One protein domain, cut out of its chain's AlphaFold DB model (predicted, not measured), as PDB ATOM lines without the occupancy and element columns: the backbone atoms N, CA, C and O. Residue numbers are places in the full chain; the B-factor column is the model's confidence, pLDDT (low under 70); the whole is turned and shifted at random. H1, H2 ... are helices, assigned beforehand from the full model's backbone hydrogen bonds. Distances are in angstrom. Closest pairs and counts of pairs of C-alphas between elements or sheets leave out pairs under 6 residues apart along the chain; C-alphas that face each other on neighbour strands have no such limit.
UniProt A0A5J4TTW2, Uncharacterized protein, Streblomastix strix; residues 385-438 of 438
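What this domain is: This is residues 385 to 438 of the 438 residues of an uncharacterized protein of Streblomastix strix (UniProt A0A5J4TTW2). Little regular structure: a flat, mostly looped slab, with H3 along one edge and two short helical turns, H1 and H2, set apart in the loops. The printed part has 54 residues with three named helices, in the order H1, H2, H3, and no named strand; the class is all helix, with 20 residues in named elements. It is compact, with a radius of gyration of the C-alphas of 11.3 A, and spans 28 by 27 by 12 A.

Where its parts are: H1 is residues 396 to 400, with C-alpha 396 at (-31.463, 23.845, 15.184). H2 is residues 408 to 411. H3, residues 422 to 432, is 15.1 A long and ends at C-alpha 432 (-27.732, 13.493, 2.487).

How they stand to each other: H1 is apart from H2 and from H3. H2 and H3 are close but not clearly touching; their closest C-alphas, of Met 408 and Tyr 425, are 6.6 A apart. In H1 and H3 every O i to N i+4 pair is within hydrogen-bond range; H2 is too short for such a pair.

The domain as a whole: The C-alphas farthest apart, of Asp 394 and Lys 423, are 30.6 A apart. The printed part has no cut, and both links between helices are short. No printed residue is under 70 in pLDDT.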
ATOM      1  N   ILE A 385     -30.597  20.954  -1.458       82.44
ATOM      2  CA  ILE A 385     -31.982  21.320  -1.169       82.44
ATOM      3  C   ILE A 385     -32.143  21.366   0.345       82.44
ATOM      4  O   ILE A 385     -31.923  20.364   1.019       82.44
ATOM      5  N   PHE A 386     -32.523  22.531   0.871       83.19
ATOM      6  CA  PHE A 386     -32.543  22.784   2.308       83.19
ATOM      7  C   PHE A 386     -33.960  23.103   2.822       83.19
ATOM      8  O   PHE A 386     -34.658  23.923   2.211       83.19
ATOM      9  N   PRO A 387     -34.424  22.477   3.922       87.44
ATOM     10  CA  PRO A 387     -35.766  22.692   4.453       87.44
ATOM     11  C   PRO A 387     -35.810  23.891   5.414       87.44
ATOM     12  O   PRO A 387     -35.706  23.753   6.630       87.44
ATOM     13  N   TYR A 388     -36.014  25.089   4.863       82.00
ATOM     14  CA  TYR A 388     -35.968  26.356   5.612       82.00
ATOM     15  C   TYR A 388     -36.986  26.506   6.759       82.00
ATOM     16  O   TYR A 388     -36.798  27.363   7.619       82.00
ATOM     17  N   GLU A 389     -38.075  25.729   6.767       85.69
ATOM     18  CA  GLU A 389     -39.149  25.833   7.773       85.69
ATOM     19  C   GLU A 389     -39.168  24.655   8.770       85.69
ATOM     20  O   GLU A 389     -40.002  24.633   9.672       85.69
ATOM     21  N   ALA A 390     -38.252  23.688   8.640       87.12
ATOM     22  CA  ALA A 390     -38.246  22.479   9.471       87.12
ATOM     23  C   ALA A 390     -37.709  22.698  10.893       87.12
ATOM     24  O   ALA A 390     -37.949  21.892  11.793       87.12
ATOM     25  N   PHE A 391     -36.965  23.780  11.108       86.88
ATOM     26  CA  PHE A 391     -36.360  24.123  12.388       86.88
ATOM     27  C   PHE A 391     -36.155  25.635  12.503       86.88
ATOM     28  O   PHE A 391     -36.365  26.392  11.556       86.88
ATOM     29  N   ASN A 392     -35.784  26.086  13.695       85.25
ATOM     30  CA  ASN A 392     -35.549  27.487  14.019       85.25
ATOM     31  C   ASN A 392     -34.336  27.622  14.952       85.25
ATOM     32  O   ASN A 392     -33.687  26.636  15.297       85.25
ATOM     33  N   THR A 393     -34.037  28.847  15.387       82.50
ATOM     34  CA  THR A 393     -32.887  29.132  16.261       82.50
ATOM     35  C   THR A 393     -32.875  28.353  17.576       82.50
ATOM     36  O   THR A 393     -31.808  28.194  18.161       82.50
ATOM     37  N   ASP A 394     -34.028  27.886  18.053       83.44
ATOM     38  CA  ASP A 394     -34.168  27.281  19.377       83.44
ATOM     39  C   ASP A 394     -33.912  25.766  19.347       83.44
ATOM     40  O   ASP A 394     -33.459  25.203  20.341       83.44
ATOM     41  N   ASN A 395     -34.169  25.101  18.214       86.88
ATOM     42  CA  ASN A 395     -34.029  23.645  18.070       86.88
ATOM     43  C   ASN A 395     -33.029  23.203  16.988       86.88
ATOM     44  O   ASN A 395     -32.851  22.004  16.780       86.88
ATOM     45  N   VAL A 396     -32.360  24.139  16.311       85.75
ATOM     46  CA  VAL A 396     -31.463  23.845  15.184       85.75
ATOM     47  C   VAL A 396     -30.388  22.807  15.501       85.75
ATOM     48  O   VAL A 396     -30.215  21.859  14.740       85.75
ATOM     49  N   ASN A 397     -29.721  22.915  16.653       85.56
ATOM     50  CA  ASN A 397     -28.673  21.968  17.038       85.56
ATOM     51  C   ASN A 397     -29.233  20.563  17.285       85.56
ATOM     52  O   ASN A 397     -28.628  19.579  16.870       85.56
ATOM     53  N   GLU A 398     -30.405  20.458  17.913       88.31
ATOM     54  CA  GLU A 398     -31.073  19.172  18.121       88.31
ATOM     55  C   GLU A 398     -31.460  18.544  16.777       88.31
ATOM     56  O   GLU A 398     -31.171  17.373  16.531       88.31
ATOM     57  N   VAL A 399     -32.065  19.328  15.881       89.94
ATOM     58  CA  VAL A 399     -32.548  18.845  14.584       89.94
ATOM     59  C   VAL A 399     -31.393  18.431  13.675       89.94
ATOM     60  O   VAL A 399     -31.433  17.320  13.149       89.94
ATOM     61  N   LEU A 400     -30.360  19.266  13.527       88.25
ATOM     62  CA  LEU A 400     -29.206  18.987  12.662       88.25
ATOM     63  C   LEU A 400     -28.266  17.910  13.234       88.25
ATOM     64  O   LEU A 400     -27.463  17.331  12.516       88.25
ATOM     65  N   SER A 401     -28.367  17.578  14.526       88.94
ATOM     66  CA  SER A 401     -27.574  16.484  15.111       88.94
ATOM     67  C   SER A 401     -28.071  15.077  14.748       88.94
ATOM     68  O   SER A 401     -27.364  14.095  14.985       88.94
ATOM     69  N   LYS A 402     -29.277  14.956  14.179       90.69
ATOM     70  CA  LYS A 402     -29.884  13.666  13.829       90.69
ATOM     71  C   LYS A 402     -29.184  13.038  12.624       90.69
ATOM     72  O   LYS A 402     -28.792  13.733  11.695       90.69
ATOM     73  N   SER A 403     -29.058  11.711  12.629       89.88
ATOM     74  CA  SER A 403     -28.455  10.938  11.531       89.88
ATOM     75  C   SER A 403     -29.448  10.547  10.433       89.88
ATOM     76  O   SER A 403     -29.055  10.197   9.328       89.88
ATOM     77  N   GLU A 404     -30.742  10.536  10.747       92.19
ATOM     78  CA  GLU A 404     -31.810  10.302   9.771       92.19
ATOM     79  C   GLU A 404     -31.976  11.525   8.855       92.19
ATOM     80  O   GLU A 404     -31.881  12.639   9.355       92.19
ATOM     81  N   PRO A 405     -32.272  11.381   7.553       92.56
ATOM     82  CA  PRO A 405     -32.557  12.524   6.681       92.56
ATOM     83  C   PRO A 405     -33.866  13.234   7.073       92.56
ATOM     84  O   PRO A 405     -34.669  12.715   7.856       92.56
ATOM     85  N   PHE A 406     -34.078  14.441   6.549       93.94
ATOM     86  CA  PHE A 406     -35.359  15.143   6.635       93.94
ATOM     87  C   PHE A 406     -36.436  14.391   5.856       93.94
ATOM     88  O   PHE A 406     -36.171  13.816   4.799       93.94
ATOM     89  N   SER A 407     -37.659  14.414   6.374       93.38
ATOM     90  CA  SER A 407     -38.820  13.862   5.685       93.38
ATOM     91  C   SER A 407     -39.290  14.805   4.576       93.38
ATOM     92  O   SER A 407     -39.009  16.002   4.581       93.38
ATOM     93  N   MET A 408     -40.071  14.297   3.626       92.25
ATOM     94  CA  MET A 408     -40.589  15.120   2.527       92.25
ATOM     95  C   MET A 408     -41.498  16.273   3.003       92.25
ATOM     96  O   MET A 408     -41.561  17.321   2.356       92.25
ATOM     97  N   GLU A 409     -42.187  16.111   4.139       89.88
ATOM     98  CA  GLU A 409     -43.053  17.153   4.714       89.88
ATOM     99  C   GLU A 409     -42.263  18.319   5.324       89.88
ATOM    100  O   GLU A 409     -42.774  19.439   5.364       89.88
ATOM    101  N   ASP A 410     -41.005  18.093   5.714       91.62
ATOM    102  CA  ASP A 410     -40.122  19.124   6.272       91.62
ATOM    103  C   ASP A 410     -39.761  20.203   5.230       91.62
ATOM    104  O   ASP A 410     -39.441  21.339   5.573       91.62
ATOM    105  N   PHE A 411     -39.887  19.891   3.936       90.69
ATOM    106  CA  PHE A 411     -39.644  20.825   2.828       90.69
ATOM    107  C   PHE A 411     -40.875  21.651   2.425       90.69
ATOM    108  O   PHE A 411     -40.884  22.310   1.377       90.69
ATOM    109  N   LYS A 412     -41.954  21.607   3.208       88.69
ATOM    110  CA  LYS A 412     -43.154  22.398   2.937       88.69
ATOM    111  C   LYS A 412     -42.870  23.885   3.162       88.69
ATOM    112  O   LYS A 412     -42.490  24.287   4.253       88.69
ATOM    113  N   SER A 413     -43.148  24.714   2.154       85.31
ATOM    114  CA  SER A 413     -43.139  26.170   2.319       85.31
ATOM    115  C   SER A 413     -44.539  26.673   2.651       85.31
ATOM    116  O   SER A 413     -45.441  26.606   1.808       85.31
ATOM    117  N   SER A 414     -44.732  27.218   3.852       84.31
ATOM    118  CA  SER A 414     -45.991  27.861   4.249       84.31
ATOM    119  C   SER A 414     -46.273  29.123   3.428       84.31
ATOM    120  O   SER A 414     -47.427  29.366   3.065       84.31
ATOM    121  N   LEU A 415     -45.225  29.873   3.062       79.75
ATOM    122  CA  LEU A 415     -45.331  31.105   2.273       79.75
ATOM    123  C   LEU A 415     -45.800  30.835   0.841       79.75
ATOM    124  O   LEU A 415     -46.746  31.465   0.367       79.75
ATOM    125  N   LYS A 416     -45.144  29.899   0.145       83.19
ATOM    126  CA  LYS A 416     -45.489  29.554  -1.245       83.19
ATOM    127  C   LYS A 416     -46.636  28.548  -1.333       83.19
ATOM    128  O   LYS A 416     -47.188  28.354  -2.412       83.19
ATOM    129  N   LYS A 417     -47.000  27.918  -0.210       85.38
ATOM    130  CA  LYS A 417     -47.937  26.785  -0.131       85.38
ATOM    131  C   LYS A 417     -47.542  25.638  -1.067       85.38
ATOM    132  O   LYS A 417     -48.399  24.969  -1.638       85.38
ATOM    133  N   THR A 418     -46.240  25.412  -1.216       87.12
ATOM    134  CA  THR A 418     -45.671  24.371  -2.079       87.12
ATOM    135  C   THR A 418     -44.982  23.295  -1.253       87.12
ATOM    136  O   THR A 418     -44.504  23.557  -0.149       87.12
ATOM    137  N   LYS A 419     -44.905  22.088  -1.814       86.75
ATOM    138  CA  LYS A 419     -44.066  20.991  -1.323       86.75
ATOM    139  C   LYS A 419     -42.935  20.739  -2.318       86.75
ATOM    140  O   LYS A 419     -43.044  21.135  -3.481       86.75
ATOM    141  N   ILE A 420     -41.871  20.093  -1.858       90.62
ATOM    142  CA  ILE A 420     -40.807  19.583  -2.726       90.62
ATOM    143  C   ILE A 420     -41.374  18.562  -3.726       90.62
ATOM    144  O   ILE A 420     -42.354  17.876  -3.432       90.62
ATOM    145  N   SER A 421     -40.789  18.479  -4.923       91.00
ATOM    146  CA  SER A 421     -41.147  17.434  -5.884       91.00
ATOM    147  C   SER A 421     -40.508  16.099  -5.490       91.00
ATOM    148  O   SER A 421     -39.454  16.084  -4.861       91.00
ATOM    149  N   GLU A 422     -41.098  14.972  -5.898       92.12
ATOM    150  CA  GLU A 422     -40.500  13.649  -5.645       92.12
ATOM    151  C   GLU A 422     -39.075  13.566  -6.209       92.12
ATOM    152  O   GLU A 422     -38.157  13.095  -5.549       92.12
ATOM    153  N   LYS A 423     -38.863  14.112  -7.412       90.75
ATOM    154  CA  LYS A 423     -37.548  14.143  -8.058       90.75
ATOM    155  C   LYS A 423     -36.517  14.914  -7.229       90.75
ATOM    156  O   LYS A 423     -35.403  14.432  -7.057       90.75
ATOM    157  N   ASP A 424     -36.882  16.094  -6.736       89.12
ATOM    158  CA  ASP A 424     -35.990  16.921  -5.921       89.12
ATOM    159  C   ASP A 424     -35.736  16.275  -4.549       89.12
ATOM    160  O   ASP A 424     -34.622  16.326  -4.036       89.12
ATOM    161  N   TYR A 425     -36.729  15.593  -3.975       92.00
ATOM    162  CA  TYR A 425     -36.554  14.862  -2.722       92.00
ATOM    163  C   TYR A 425     -35.592  13.673  -2.867       92.00
ATOM    164  O   TYR A 425     -34.732  13.475  -2.013       92.00
ATOM    165  N   GLN A 426     -35.650  12.934  -3.980       90.88
ATOM    166  CA  GLN A 426     -34.662  11.886  -4.265       90.88
ATOM    167  C   GLN A 426     -33.246  12.459  -4.427       90.88
ATOM    168  O   GLN A 426     -32.286  11.871  -3.938       90.88
ATOM    169  N   ILE A 427     -33.112  13.634  -5.054       89.38
ATOM    170  CA  ILE A 427     -31.828  14.344  -5.136       89.38
ATOM    171  C   ILE A 427     -31.299  14.674  -3.734       89.38
ATOM    172  O   ILE A 427     -30.131  14.417  -3.450       89.38
ATOM    173  N   TYR A 428     -32.161  15.190  -2.856       90.75
ATOM    174  CA  TYR A 428     -31.811  15.459  -1.462       90.75
ATOM    175  C   TYR A 428     -31.352  14.190  -0.724       90.75
ATOM    176  O   TYR A 428     -30.329  14.222  -0.047       90.75
ATOM    177  N   LEU A 429     -32.061  13.065  -0.871       91.19
ATOM    178  CA  LEU A 429     -31.698  11.810  -0.203       91.19
ATOM    179  C   LEU A 429     -30.333  11.272  -0.644       91.19
ATOM    180  O   LEU A 429     -29.602  10.728   0.182       91.19
ATOM    181  N   GLU A 430     -29.976  11.410  -1.923       89.38
ATOM    182  CA  GLU A 430     -28.642  11.030  -2.401       89.38
ATOM    183  C   GLU A 430     -27.547  11.960  -1.864       89.38
ATOM    184  O   GLU A 430     -26.470  11.483  -1.499       89.38
ATOM    185  N   ASP A 431     -27.818  13.264  -1.768       85.75
ATOM    186  CA  ASP A 431     -26.875  14.234  -1.202       85.75
ATOM    187  C   ASP A 431     -26.674  14.017   0.307       85.75
ATOM    188  O   ASP A 431     -25.542  13.971   0.789       85.75
ATOM    189  N   ALA A 432     -27.755  13.746   1.046       88.00
ATOM    190  CA  ALA A 432     -27.732  13.493   2.487       88.00
ATOM    191  C   ALA A 432     -26.815  12.322   2.885       88.00
ATOM    192  O   ALA A 432     -26.199  12.356   3.947       88.00
ATOM    193  N   LYS A 433     -26.644  11.309   2.021       88.38
ATOM    194  CA  LYS A 433     -25.724  10.177   2.267       88.38
ATOM    195  C   LYS A 433     -24.256  10.592   2.371       88.38
ATOM    196  O   LYS A 433     -23.448   9.828   2.898       88.38
ATOM    197  N   ARG A 434     -23.890  11.766   1.844       85.25
ATOM    198  CA  ARG A 434     -22.524  12.308   1.924       85.25
ATOM    199  C   ARG A 434     -22.190  12.815   3.330       85.25
ATOM    200  O   ARG A 434     -21.017  13.045   3.624       85.25
ATOM    201  N   PHE A 435     -23.192  12.966   4.196       83.56
ATOM    202  CA  PHE A 435     -23.063  13.550   5.523       83.56
ATOM    203  C   PHE A 435     -23.399  12.530   6.614       83.56
ATOM    204  O   PHE A 435     -24.208  11.622   6.436       83.56
ATOM    205  N   LYS A 436     -22.736  12.658   7.767       84.88
ATOM    206  CA  LYS A 436     -22.973  11.786   8.929       84.88
ATOM    207  C   LYS A 436     -24.275  12.149   9.660       84.88
ATOM    208  O   LYS A 436     -24.917  11.280  10.249       84.88
ATOM    209  N   ASN A 437     -24.618  13.431   9.628       86.25
ATOM    210  CA  ASN A 437     -25.753  14.049  10.298       86.25
ATOM    211  C   ASN A 437     -26.495  14.939   9.277       86.25
ATOM    212  O   ASN A 437     -25.968  15.161   8.184       86.25
ATOM    213  N   ARG A 438     -27.694  15.412   9.633       85.81
ATOM    214  CA  ARG A 438     -28.517  16.333   8.827       85.81
ATOM    215  C   ARG A 438     -27.837  17.648   8.472       85.81
ATOM    216  O   ARG A 438     -27.026  18.148   9.283       85.81
TER     217      ARG A 438